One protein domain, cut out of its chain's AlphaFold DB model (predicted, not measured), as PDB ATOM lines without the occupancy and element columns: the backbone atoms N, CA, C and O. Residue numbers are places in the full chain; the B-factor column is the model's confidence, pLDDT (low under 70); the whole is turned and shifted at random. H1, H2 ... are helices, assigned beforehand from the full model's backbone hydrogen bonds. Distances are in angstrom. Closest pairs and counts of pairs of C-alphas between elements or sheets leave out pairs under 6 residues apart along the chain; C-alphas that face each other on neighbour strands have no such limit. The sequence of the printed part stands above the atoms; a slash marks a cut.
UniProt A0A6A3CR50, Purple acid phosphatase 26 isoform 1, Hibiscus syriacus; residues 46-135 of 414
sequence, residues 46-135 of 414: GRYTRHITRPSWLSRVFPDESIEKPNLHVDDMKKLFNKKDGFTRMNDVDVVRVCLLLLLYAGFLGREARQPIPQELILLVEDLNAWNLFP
ATOM      1  N   GLY A  46     221.316 194.388 244.263       85.00
ATOM      2  CA  GLY A  46     220.557 194.938 243.149       85.00
ATOM      3  C   GLY A  46     219.749 193.864 242.427       85.00
ATOM      4  O   GLY A  46     218.572 194.071 242.157       85.00
ATOM      5  N   ARG A  47     220.316 192.672 242.190       86.94
ATOM      6  CA  ARG A  47     219.626 191.551 241.518       86.94
ATOM      7  C   ARG A  47     218.358 191.087 242.244       86.94
ATOM      8  O   ARG A  47     217.418 190.670 241.573       86.94
ATOM      9  N   TYR A  48     218.338 191.171 243.571       85.44
ATOM     10  CA  TYR A  48     217.222 190.734 244.418       85.44
ATOM     11  C   TYR A  48     216.223 191.851 244.716       85.44
ATOM     12  O   TYR A  48     215.191 191.593 245.323       85.44
ATOM     13  N   THR A  49     216.523 193.084 244.309       87.31
ATOM     14  CA  THR A  49     215.705 194.265 244.614       87.31
ATOM     15  C   THR A  49     215.175 194.967 243.367       87.31
ATOM     16  O   THR A  49     214.388 195.897 243.498       87.31
ATOM     17  N   ARG A  50     215.519 194.516 242.145       83.56
ATOM     18  CA  ARG A  50     215.096 195.171 240.882       83.56
ATOM     19  C   ARG A  50     213.582 195.296 240.718       83.56
ATOM     20  O   ARG A  50     213.125 196.208 240.039       83.56
ATOM     21  N   HIS A  51     212.809 194.376 241.293       84.12
ATOM     22  CA  HIS A  51     211.343 194.407 241.256       84.12
ATOM     23  C   HIS A  51     210.731 195.346 242.301       84.12
ATOM     24  O   HIS A  51     209.530 195.605 242.256       84.12
ATOM     25  N   ILE A  52     211.535 195.858 243.234       83.12
ATOM     26  CA  ILE A  52     211.092 196.669 244.364       83.12
ATOM     27  C   ILE A  52     211.337 198.136 244.024       83.12
ATOM     28  O   ILE A  52     212.456 198.636 244.087       83.12
ATOM     29  N   THR A  53     210.273 198.852 243.668       75.38
ATOM     30  CA  THR A  53     210.373 200.270 243.302       75.38
ATOM     31  C   THR A  53     210.437 201.190 244.519       75.38
ATOM     32  O   THR A  53     211.093 202.227 244.459       75.38
ATOM     33  N   ARG A  54     209.734 200.854 245.613       76.38
ATOM     34  CA  ARG A  54     209.676 201.649 246.854       76.38
ATOM     35  C   ARG A  54     209.411 200.754 248.076       76.38
ATOM     36  O   ARG A  54     208.512 199.918 247.989       76.38
ATOM     37  N   PRO A  55     210.110 200.949 249.212       82.00
ATOM     38  CA  PRO A  55     209.851 200.200 250.435       82.00
ATOM     39  C   PRO A  55     208.642 200.797 251.165       82.00
ATOM     40  O   PRO A  55     208.719 201.871 251.765       82.00
ATOM     41  N   SER A  56     207.500 200.113 251.108       83.81
ATOM     42  CA  SER A  56     206.258 200.572 251.733       83.81
ATOM     43  C   SER A  56     206.375 200.623 253.260       83.81
ATOM     44  O   SER A  56     205.790 201.503 253.898       83.81
ATOM     45  N   TRP A  57     207.166 199.712 253.842       87.38
ATOM     46  CA  TRP A  57     207.386 199.622 255.287       87.38
ATOM     47  C   TRP A  57     208.043 200.878 255.858       87.38
ATOM     48  O   TRP A  57     207.676 201.325 256.944       87.38
ATOM     49  N   LEU A  58     208.960 201.487 255.102       87.25
ATOM     50  CA  LEU A  58     209.740 202.629 255.560       87.25
ATOM     51  C   LEU A  58     208.828 203.812 255.901       87.25
ATOM     52  O   LEU A  58     208.939 204.365 256.984       87.25
ATOM     53  N   SER A  59     207.862 204.125 255.033       84.81
ATOM     54  CA  SER A  59     206.906 205.218 255.265       84.81
ATOM     55  C   SER A  59     205.982 204.992 256.471       84.81
ATOM     56  O   SER A  59     205.532 205.952 257.093       84.81
ATOM     57  N   ARG A  60     205.704 203.728 256.821       85.06
ATOM     58  CA  ARG A  60     204.863 203.375 257.977       85.06
ATOM     59  C   ARG A  60     205.627 203.466 259.294       85.06
ATOM     60  O   ARG A  60     205.051 203.869 260.299       85.06
ATOM     61  N   VAL A  61     206.899 203.067 259.289       82.88
ATOM     62  CA  VAL A  61     207.739 203.001 260.496       82.88
ATOM     63  C   VAL A  61     208.477 204.318 260.752       82.88
ATOM     64  O   VAL A  61     208.614 204.741 261.900       82.88
ATOM     65  N   PHE A  62     208.915 204.984 259.687       84.94
ATOM     66  CA  PHE A  62     209.675 206.229 259.700       84.94
ATOM     67  C   PHE A  62     209.023 207.249 258.750       84.94
ATOM     68  O   PHE A  62     209.515 207.473 257.644       84.94
ATOM     69  N   PRO A  63     207.900 207.872 259.153       79.25
ATOM     70  CA  PRO A  63     207.159 208.801 258.293       79.25
ATOM     71  C   PRO A  63     207.949 210.069 257.938       79.25
ATOM     72  O   PRO A  63     207.672 210.687 256.915       79.25
ATOM     73  N   ASP A  64     208.935 210.434 258.762       77.88
ATOM     74  CA  ASP A  64     209.779 211.619 258.573       77.88
ATOM     75  C   ASP A  64     210.985 211.363 257.639       77.88
ATOM     76  O   ASP A  64     211.709 212.295 257.295       77.88
ATOM     77  N   GLU A  65     211.222 210.110 257.223       79.00
ATOM     78  CA  GLU A  65     212.355 209.740 256.365       79.00
ATOM     79  C   GLU A  65     212.031 209.861 254.870       79.00
ATOM     80  O   GLU A  65     210.936 209.533 254.403       79.00
ATOM     81  N   SER A  66     213.027 210.279 254.082       73.88
ATOM     82  CA  SER A  66     212.897 210.329 252.623       73.88
ATOM     83  C   SER A  66     212.786 208.922 252.033       73.88
ATOM     84  O   SER A  66     213.649 208.071 252.244       73.88
ATOM     85  N   ILE A  67     211.752 208.697 251.219       68.88
ATOM     86  CA  ILE A  67     211.537 207.425 250.513       68.88
ATOM     87  C   ILE A  67     212.556 207.241 249.377       68.88
ATOM     88  O   ILE A  67     212.942 206.115 249.063       68.88
ATOM     89  N   GLU A  68     212.998 208.333 248.748       68.38
ATOM     90  CA  GLU A  68     213.907 208.284 247.595       68.38
ATOM     91  C   GLU A  68     215.360 208.046 248.006       68.38
ATOM     92  O   GLU A  68     216.101 207.366 247.294       68.38
ATOM     93  N   LYS A  69     215.760 208.571 249.170       73.50
ATOM     94  CA  LYS A  69     217.099 208.387 249.733       73.50
ATOM     95  C   LYS A  69     217.023 208.321 251.263       73.50
ATOM     96  O   LYS A  69     217.277 209.333 251.921       73.50
ATOM     97  N   PRO A  70     216.658 207.158 251.827       78.44
ATOM     98  CA  PRO A  70     216.567 206.999 253.272       78.44
ATOM     99  C   PRO A  70     217.934 207.185 253.919       78.44
ATOM    100  O   PRO A  70     218.914 206.582 253.477       78.44
ATOM    101  N   ASN A  71     218.000 207.991 254.978       82.50
ATOM    102  CA  ASN A  71     219.225 208.200 255.747       82.50
ATOM    103  C   ASN A  71     219.122 207.510 257.109       82.50
ATOM    104  O   ASN A  71     219.354 208.104 258.162       82.50
ATOM    105  N   LEU A  72     218.732 206.238 257.072       85.69
ATOM    106  CA  LEU A  72     218.369 205.493 258.264       85.69
ATOM    107  C   LEU A  72     219.605 204.934 258.969       85.69
ATOM    108  O   LEU A  72     220.412 204.235 258.353       85.69
ATOM    109  N   HIS A  73     219.717 205.185 260.272       84.19
ATOM    110  CA  HIS A  73     220.803 204.668 261.096       84.19
ATOM    111  C   HIS A  73     220.330 203.581 262.064       84.19
ATOM    112  O   HIS A  73     219.155 203.478 262.425       84.19
ATOM    113  N   VAL A  74     221.283 202.790 262.560       70.12
ATOM    114  CA  VAL A  74     221.032 201.792 263.614       70.12
ATOM    115  C   VAL A  74     220.459 202.452 264.874       70.12
ATOM    116  O   VAL A  74     219.595 201.871 265.528       70.12
ATOM    117  N   ASP A  75     220.891 203.672 265.211       73.19
ATOM    118  CA  ASP A  75     220.350 204.405 266.362       73.19
ATOM    119  C   ASP A  75     218.887 204.805 266.175       73.19
ATOM    120  O   ASP A  75     218.119 204.764 267.136       73.19
ATOM    121  N   ASP A  76     218.464 205.132 264.955       79.81
ATOM    122  CA  ASP A  76     217.065 205.469 264.676       79.81
ATOM    123  C   ASP A  76     216.157 204.255 264.867       79.81
ATOM    124  O   ASP A  76     215.081 204.362 265.458       79.81
ATOM    125  N   MET A  77     216.647 203.072 264.494       71.44
ATOM    126  CA  MET A  77     215.991 201.804 264.805       71.44
ATOM    127  C   MET A  77     215.996 201.498 266.308       71.44
ATOM    128  O   MET A  77     214.977 201.080 266.852       71.44
ATOM    129  N   LYS A  78     217.103 201.753 267.018       66.62
ATOM    130  CA  LYS A  78     217.184 201.561 268.479       66.62
ATOM    131  C   LYS A  78     216.226 202.476 269.249       66.62
ATOM    132  O   LYS A  78     215.649 202.058 270.252       66.62
ATOM    133  N   LYS A  79     215.994 203.704 268.772       72.12
ATOM    134  CA  LYS A  79     215.012 204.629 269.367       72.12
ATOM    135  C   LYS A  79     213.593 204.051 269.367       72.12
ATOM    136  O   LYS A  79     212.816 204.409 270.251       72.12
ATOM    137  N   LEU A  80     213.252 203.149 268.441       64.06
ATOM    138  CA  LEU A  80     211.943 202.483 268.420       64.06
ATOM    139  C   LEU A  80     211.717 201.582 269.644       64.06
ATOM    140  O   LEU A  80     210.578 201.457 270.080       64.06
ATOM    141  N   PHE A  81     212.772 201.019 270.245       59.66
ATOM    142  CA  PHE A  81     212.662 200.210 271.471       59.66
ATOM    143  C   PHE A  81     212.418 201.063 272.715       59.66
ATOM    144  O   PHE A  81     211.749 200.629 273.646       59.66
ATOM    145  N   ASN A  82     212.953 202.284 272.725       56.72
ATOM    146  CA  ASN A  82     212.866 203.183 273.876       56.72
ATOM    147  C   ASN A  82     211.558 203.987 273.903       56.72
ATOM    148  O   ASN A  82     211.213 204.582 274.924       56.72
ATOM    149  N   LYS A  83     210.813 204.023 272.793       62.00
ATOM    150  CA  LYS A  83     209.477 204.619 272.754       62.00
ATOM    151  C   LYS A  83     208.476 203.634 273.355       62.00
ATOM    152  O   LYS A  83     208.318 202.531 272.842       62.00
ATOM    153  N   LYS A  84     207.749 204.077 274.388       49.56
ATOM    154  CA  LYS A  84     206.714 203.301 275.101       49.56
ATOM    155  C   LYS A  84     205.685 202.650 274.157       49.56
ATOM    156  O   LYS A  84     205.215 201.559 274.453       49.56
ATOM    157  N   ASP A  85     205.438 203.279 273.002       56.19
ATOM    158  CA  ASP A  85     204.500 202.811 271.975       56.19
ATOM    159  C   ASP A  85     205.157 202.438 270.625       56.19
ATOM    160  O   ASP A  85     204.480 202.358 269.602       56.19
ATOM    161  N   GLY A  86     206.486 202.279 270.571       57.50
ATOM    162  CA  GLY A  86     207.213 202.094 269.308       57.50
ATOM    163  C   GLY A  86     206.832 200.799 268.592       57.50
ATOM    164  O   GLY A  86     206.339 200.832 267.469       57.50
ATOM    165  N   PHE A  87     206.999 199.661 269.269       55.16
ATOM    166  CA  PHE A  87     206.633 198.346 268.729       55.16
ATOM    167  C   PHE A  87     205.128 198.069 268.766       55.16
ATOM    168  O   PHE A  87     204.629 197.368 267.897       55.16
ATOM    169  N   THR A  88     204.383 198.648 269.712       54.66
ATOM    170  CA  THR A  88     202.936 198.392 269.855       54.66
ATOM    171  C   THR A  88     202.093 199.019 268.744       54.66
ATOM    172  O   THR A  88     200.970 198.577 268.515       54.66
ATOM    173  N   ARG A  89     202.614 200.035 268.039       62.88
ATOM    174  CA  ARG A  89     201.951 200.664 266.883       62.88
ATOM    175  C   ARG A  89     202.389 200.080 265.536       62.88
ATOM    176  O   ARG A  89     201.771 200.404 264.524       62.88
ATOM    177  N   MET A  90     203.436 199.252 265.510       63.78
ATOM    178  CA  MET A  90     203.914 198.580 264.300       63.78
ATOM    179  C   MET A  90     203.206 197.239 264.108       63.78
ATOM    180  O   MET A  90     202.854 196.566 265.070       63.78
ATOM    181  N   ASN A  91     203.019 196.834 262.852       69.44
ATOM    182  CA  ASN A  91     202.592 195.469 262.563       69.44
ATOM    183  C   ASN A  91     203.775 194.494 262.707       69.44
ATOM    184  O   ASN A  91     204.936 194.874 262.535       69.44
ATOM    185  N   ASP A  92     203.469 193.222 262.967       63.44
ATOM    186  CA  ASP A  92     204.471 192.176 263.207       63.44
ATOM    187  C   ASP A  92     205.483 192.035 262.060       63.44
ATOM    188  O   ASP A  92     206.659 191.747 262.282       63.44
ATOM    189  N   VAL A  93     205.054 192.274 260.818       63.94
ATOM    190  CA  VAL A  93     205.918 192.146 259.639       63.94
ATOM    191  C   VAL A  93     206.961 193.267 259.602       63.94
ATOM    192  O   VAL A  93     208.133 193.017 259.339       63.94
ATOM    193  N   ASP A  94     206.567 194.500 259.908       74.06
ATOM    194  CA  ASP A  94     207.453 195.661 259.963       74.06
ATOM    195  C   ASP A  94     208.423 195.558 261.156       74.06
ATOM    196  O   ASP A  94     209.603 195.890 261.026       74.06
ATOM    197  N   VAL A  95     207.972 194.979 262.274       64.25
ATOM    198  CA  VAL A  95     208.831 194.607 263.411       64.25
ATOM    199  C   VAL A  95     209.932 193.639 262.977       64.25
ATOM    200  O   VAL A  95     211.106 193.866 263.277       64.25
ATOM    201  N   VAL A  96     209.583 192.590 262.225       61.59
ATOM    202  CA  VAL A  96     210.564 191.634 261.691       61.59
ATOM    203  C   VAL A  96     211.587 192.339 260.799       61.59
ATOM    204  O   VAL A  96     212.782 192.108 260.964       61.59
ATOM    205  N   ARG A  97     211.160 193.248 259.914       74.81
ATOM    206  CA  ARG A  97     212.068 194.005 259.031       74.81
ATOM    207  C   ARG A  97     213.092 194.829 259.809       74.81
ATOM    208  O   ARG A  97     214.285 194.764 259.513       74.81
ATOM    209  N   VAL A  98     212.642 195.560 260.831       65.94
ATOM    210  CA  VAL A  98     213.521 196.351 261.710       65.94
ATOM    211  C   VAL A  98     214.507 195.442 262.447       65.94
ATOM    212  O   VAL A  98     215.706 195.716 262.466       65.94
ATOM    213  N   CYS A  99     214.031 194.324 263.000       60.38
ATOM    214  CA  CYS A  99     214.875 193.350 263.694       60.38
ATOM    215  C   CYS A  99     215.924 192.709 262.775       60.38
ATOM    216  O   CYS A  99     217.067 192.543 263.192       60.38
ATOM    217  N   LEU A 100     215.572 192.379 261.529       62.53
ATOM    218  CA  LEU A 100     216.502 191.812 260.550       62.53
ATOM    219  C   LEU A 100     217.614 192.800 260.178       62.53
ATOM    220  O   LEU A 100     218.786 192.419 260.151       62.53
ATOM    221  N   LEU A 101     217.273 194.074 259.962       67.94
ATOM    222  CA  LEU A 101     218.261 195.122 259.688       67.94
ATOM    223  C   LEU A 101     219.177 195.372 260.888       67.94
ATOM    224  O   LEU A 101     220.388 195.475 260.712       67.94
ATOM    225  N   LEU A 102     218.634 195.392 262.107       60.72
ATOM    226  CA  LEU A 102     219.430 195.492 263.333       60.72
ATOM    227  C   LEU A 102     220.363 194.295 263.511       60.72
ATOM    228  O   LEU A 102     221.542 194.476 263.813       60.72
ATOM    229  N   LEU A 103     219.859 193.080 263.303       59.34
ATOM    230  CA  LEU A 103     220.652 191.861 263.411       59.34
ATOM    231  C   LEU A 103     221.789 191.856 262.387       59.34
ATOM    232  O   LEU A 103     222.911 191.495 262.726       59.34
ATOM    233  N   LEU A 104     221.533 192.303 261.158       64.50
ATOM    234  CA  LEU A 104     222.559 192.429 260.131       64.50
ATOM    235  C   LEU A 104     223.583 193.521 260.472       64.50
ATOM    236  O   LEU A 104     224.779 193.246 260.495       64.50
ATOM    237  N   TYR A 105     223.139 194.749 260.746       68.12
ATOM    238  CA  TYR A 105     224.033 195.904 260.891       68.12
ATOM    239  C   TYR A 105     224.746 195.955 262.236       68.12
ATOM    240  O   TYR A 105     225.960 196.149 262.276       68.12
ATOM    241  N   ALA A 106     224.009 195.767 263.329       58.62
ATOM    242  CA  ALA A 106     224.571 195.790 264.675       58.62
ATOM    243  C   ALA A 106     225.156 194.427 265.071       58.62
ATOM    244  O   ALA A 106     226.186 194.379 265.738       58.62
ATOM    245  N   GLY A 107     224.517 193.329 264.651       53.91
ATOM    246  CA  GLY A 107     224.976 191.970 264.944       53.91
ATOM    247  C   GLY A 107     226.059 191.504 263.972       53.91
ATOM    248  O   GLY A 107     227.219 191.367 264.334       53.91
ATOM    249  N   PHE A 108     225.735 191.253 262.710       56.09
ATOM    250  CA  PHE A 108     226.684 190.601 261.801       56.09
ATOM    251  C   PHE A 108     227.763 191.513 261.229       56.09
ATOM    252  O   PHE A 108     228.839 191.025 260.921       56.09
ATOM    253  N   LEU A 109     227.518 192.807 261.072       63.19
ATOM    254  CA  LEU A 109     228.515 193.728 260.521       63.19
ATOM    255  C   LEU A 109     229.201 194.561 261.604       63.19
ATOM    256  O   LEU A 109     230.221 195.173 261.321       63.19
ATOM    257  N   GLY A 110     228.648 194.590 262.823       54.88
ATOM    258  CA  GLY A 110     229.207 195.331 263.956       54.88
ATOM    259  C   GLY A 110     229.349 196.841 263.720       54.88
ATOM    260  O   GLY A 110     230.115 197.504 264.416       54.88
ATOM    261  N   ARG A 111     228.626 197.400 262.744       63.03
ATOM    262  CA  ARG A 111     228.829 198.786 262.320       63.03
ATOM    263  C   ARG A 111     228.452 199.767 263.422       63.03
ATOM    264  O   ARG A 111     227.465 199.592 264.139       63.03
ATOM    265  N   GLU A 112     229.240 200.835 263.507       56.59
ATOM    266  CA  GLU A 112     228.961 201.960 264.390       56.59
ATOM    267  C   GLU A 112     227.614 202.594 264.057       56.59
ATOM    268  O   GLU A 112     227.219 202.715 262.897       56.59
ATOM    269  N   ALA A 113     226.922 203.071 265.089       57.59
ATOM    270  CA  ALA A 113     225.564 203.563 264.939       57.59
ATOM    271  C   ALA A 113     225.431 204.836 264.081       57.59
ATOM    272  O   ALA A 113     224.326 205.197 263.693       57.59
ATOM    273  N   ARG A 114     226.558 205.478 263.744       59.91
ATOM    274  CA  ARG A 114     226.650 206.667 262.887       59.91
ATOM    275  C   ARG A 114     226.748 206.358 261.392       59.91
ATOM    276  O   ARG A 114     226.727 207.293 260.602       59.91
ATOM    277  N   GLN A 115     226.888 205.092 260.991       73.56
ATOM    278  CA  GLN A 115     226.887 204.744 259.570       73.56
ATOM    279  C   GLN A 115     225.458 204.502 259.063       73.56
ATOM    280  O   GLN A 115     224.732 203.716 259.681       73.56
ATOM    281  N   PRO A 116     225.060 205.121 257.936       83.12
ATOM    282  CA  PRO A 116     223.745 204.897 257.360       83.12
ATOM    283  C   PRO A 116     223.645 203.487 256.775       83.12
ATOM    284  O   PRO A 116     224.607 202.935 256.225       83.12
ATOM    285  N   ILE A 117     222.455 202.905 256.882       85.69
ATOM    286  CA  ILE A 117     222.126 201.622 256.270       85.69
ATOM    287  C   ILE A 117     221.978 201.848 254.750       85.69
ATOM    288  O   ILE A 117     221.201 202.706 254.335       85.69
ATOM    289  N   PRO A 118     222.693 201.093 253.894       87.25
ATOM    290  CA  PRO A 118     222.563 201.146 252.449       87.25
ATOM    291  C   PRO A 118     221.123 200.932 252.004       87.25
ATOM    292  O   PRO A 118     220.450 199.993 252.436       87.25
ATOM    293  N   GLN A 119     220.690 201.771 251.068       87.56
ATOM    294  CA  GLN A 119     219.344 201.743 250.506       87.56
ATOM    295  C   GLN A 119     218.969 200.368 249.944       87.56
ATOM    296  O   GLN A 119     217.844 199.916 250.127       87.56
ATOM    297  N   GLU A 120     219.912 199.665 249.319       87.44
ATOM    298  CA  GLU A 120     219.679 198.338 248.745       87.44
ATOM    299  C   GLU A 120     219.248 197.306 249.802       87.44
ATOM    300  O   GLU A 120     218.411 196.450 249.530       87.44
ATOM    301  N   LEU A 121     219.743 197.416 251.038       87.50
ATOM    302  CA  LEU A 121     219.356 196.518 252.131       87.50
ATOM    303  C   LEU A 121     218.011 196.902 252.751       87.50
ATOM    304  O   LEU A 121     217.248 196.025 253.151       87.50
ATOM    305  N   ILE A 122     217.703 198.202 252.783       89.25
ATOM    306  CA  ILE A 122     216.378 198.723 253.159       89.25
ATOM    307  C   ILE A 122     215.313 198.233 252.166       89.25
ATOM    308  O   ILE A 122     214.195 197.909 252.569       89.25
ATOM    309  N   LEU A 123     215.665 198.149 250.879       89.81
ATOM    310  CA  LEU A 123     214.816 197.569 249.841       89.81
ATOM    311  C   LEU A 123     214.688 196.052 250.001       89.81
ATOM    312  O   LEU A 123     213.581 195.533 249.910       89.81
ATOM    313  N   LEU A 124     215.785 195.345 250.285       85.25
ATOM    314  CA  LEU A 124     215.776 193.884 250.392       85.25
ATOM    315  C   LEU A 124     214.825 193.369 251.486       85.25
ATOM    316  O   LEU A 124     214.172 192.354 251.276       85.25
ATOM    317  N   VAL A 125     214.688 194.064 252.623       85.19
ATOM    318  CA  VAL A 125     213.732 193.658 253.677       85.19
ATOM    319  C   VAL A 125     212.258 193.868 253.317       85.19
ATOM    320  O   VAL A 125     211.385 193.350 254.016       85.19
ATOM    321  N   GLU A 126     211.929 194.610 252.255       87.12
ATOM    322  CA  GLU A 126     210.540 194.682 251.782       87.12
ATOM    323  C   GLU A 126     210.054 193.276 251.378       87.12
ATOM    324  O   GLU A 126     208.954 192.875 251.775       87.12
ATOM    325  N   ASP A 127     210.918 192.503 250.705       80.81
ATOM    326  CA  ASP A 127     210.687 191.125 250.267       80.81
ATOM    327  C   ASP A 127     211.454 190.120 251.147       80.81
ATOM    328  O   ASP A 127     212.609 189.766 250.904       80.81
ATOM    329  N   LEU A 128     210.778 189.614 252.181       72.31
ATOM    330  CA  LEU A 128     211.363 188.654 253.122       72.31
ATOM    331  C   LEU A 128     211.765 187.319 252.464       72.31
ATOM    332  O   LEU A 128     212.650 186.634 252.974       72.31
ATOM    333  N   ASN A 129     211.161 186.944 251.332       75.62
ATOM    334  CA  ASN A 129     211.569 185.741 250.603       75.62
ATOM    335  C   ASN A 129     212.898 185.981 249.887       75.62
ATOM    336  O   ASN A 129     213.802 185.151 249.982       75.62
ATOM    337  N   ALA A 130     213.041 187.137 249.233       77.19
ATOM    338  CA  ALA A 130     214.309 187.555 248.644       77.19
ATOM    339  C   ALA A 130     215.407 187.683 249.713       77.19
ATOM    340  O   ALA A 130     216.518 187.202 249.501       77.19
ATOM    341  N   TRP A 131     215.082 188.231 250.890       80.00
ATOM    342  CA  TRP A 131     215.993 188.299 252.038       80.00
ATOM    343  C   TRP A 131     216.483 186.918 252.498       80.00
ATOM    344  O   TRP A 131     217.671 186.743 252.770       80.00
ATOM    345  N   ASN A 132     215.594 185.923 252.577       72.06
ATOM    346  CA  ASN A 132     215.940 184.566 253.019       72.06
ATOM    347  C   ASN A 132     216.756 183.778 251.982       72.06
ATOM    348  O   ASN A 132     217.552 182.920 252.360       72.06
ATOM    349  N   LEU A 133     216.559 184.056 250.690       77.38
ATOM    350  CA  LEU A 133     217.322 183.449 249.592       77.38
ATOM    351  C   LEU A 133     218.664 184.150 249.334       77.38
ATOM    352  O   LEU A 133     219.507 183.613 248.614       77.38
ATOM    353  N   PHE A 134     218.860 185.352 249.878       75.62
ATOM    354  CA  PHE A 134     220.062 186.135 249.642       75.62
ATOM    355  C   PHE A 134     221.308 185.437 250.227       75.62
ATOM    356  O   PHE A 134     221.283 184.989 251.379       75.62
ATOM    357  N   PRO A 135     222.427 185.348 249.478       78.38
ATOM    358  CA  PRO A 135     223.632 184.657 249.927       78.38
ATOM    359  C   PRO A 135     224.435 185.505 250.924       78.38
ATOM    360  O   PRO A 135     225.499 186.052 250.616       78.38
TER     361      PRO A 135
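This is residues 46 to 135 of the 414 residues of the protein "Purple acid phosphatase 26 isoform 1" of Hibiscus syriacus (UniProt A0A6A3CR50). One longer helix, H4, crosses the domain near its middle, with short helices and loops gathered round it. H3 packs on one side of H4; on its other side H1, H5 and H6 form a small, loose cluster at one end of the longest axis, and H2 sits close to H4 near Asp 94. The printed part has 90 residues with six named helices, H1 to H6 in order along the chain, and no named strand; the class is all helix, with 48 residues in the helices. The whole is compact, with a radius of gyration of the C-alphas of 12.5 A, and it spans 37 by 26 by 23 A.

Find C-alpha 46 at (220.557, 194.938, 243.149), where H1, residues 46 to 49, begins. Next come H2, residues 56 to 61, and H3, residues 74 to 82, which measures 13.2 A from first to last C-alpha. Look then for C-alpha 92 at (204.471, 192.176, 263.207); from there H4 runs 22.3 A to C-alpha 108 at (226.684, 190.601, 261.801). H5 is residues 119 to 124, and H6, residues 128 to 133, ends at (217.322, 183.449, 249.592).

Start at H1, which touches H5; their closest C-alphas, those of Thr 49 and Leu 124, are 5.8 A apart. H1 and H6 are close but not clearly touching, with the C-alphas of Tyr 48 and Ala 130 closest at 6.0 A. H2 is close to H4 but not clearly touching it, closest at the C-alphas of Trp 57 and Asp 94, 6.1 A apart, and the two are about perpendicular at 86 degrees. H3 touches H4 at the C-alphas of Val 74 and Leu 102, their closest pair at 6.5 A; they run opposite ways at a steep tilt of 51 degrees. H4 and H5 are close but not clearly touching, with the C-alphas of Leu 101 and Ile 122 closest at 7.7 A. H4 and H6 are near each other, with 6 pairs of C-alphas within 10 A. H3 is apart from H1, H5 and H6. In the backbone, every O i to N i+4 pair is within hydrogen-bond range in H4, H5 and H6, against 1 of 2 in H2 and 2 of 5 in H3, where 6 of 6 O i to N i+3 pairs are within range; H1 is too short for an i+4 pair.

The two C-alphas farthest apart, those of Arg 47 and Lys 84, are 37.8 A apart. The printed part has no cut; the link from H2 to H3, residues 62 to 73, is long, and that from H5 to H6 is tight. The mean pLDDT of the printed part is 73.1, and 36 residues are under 70, among them residues 80 to 93 and 98 to 114.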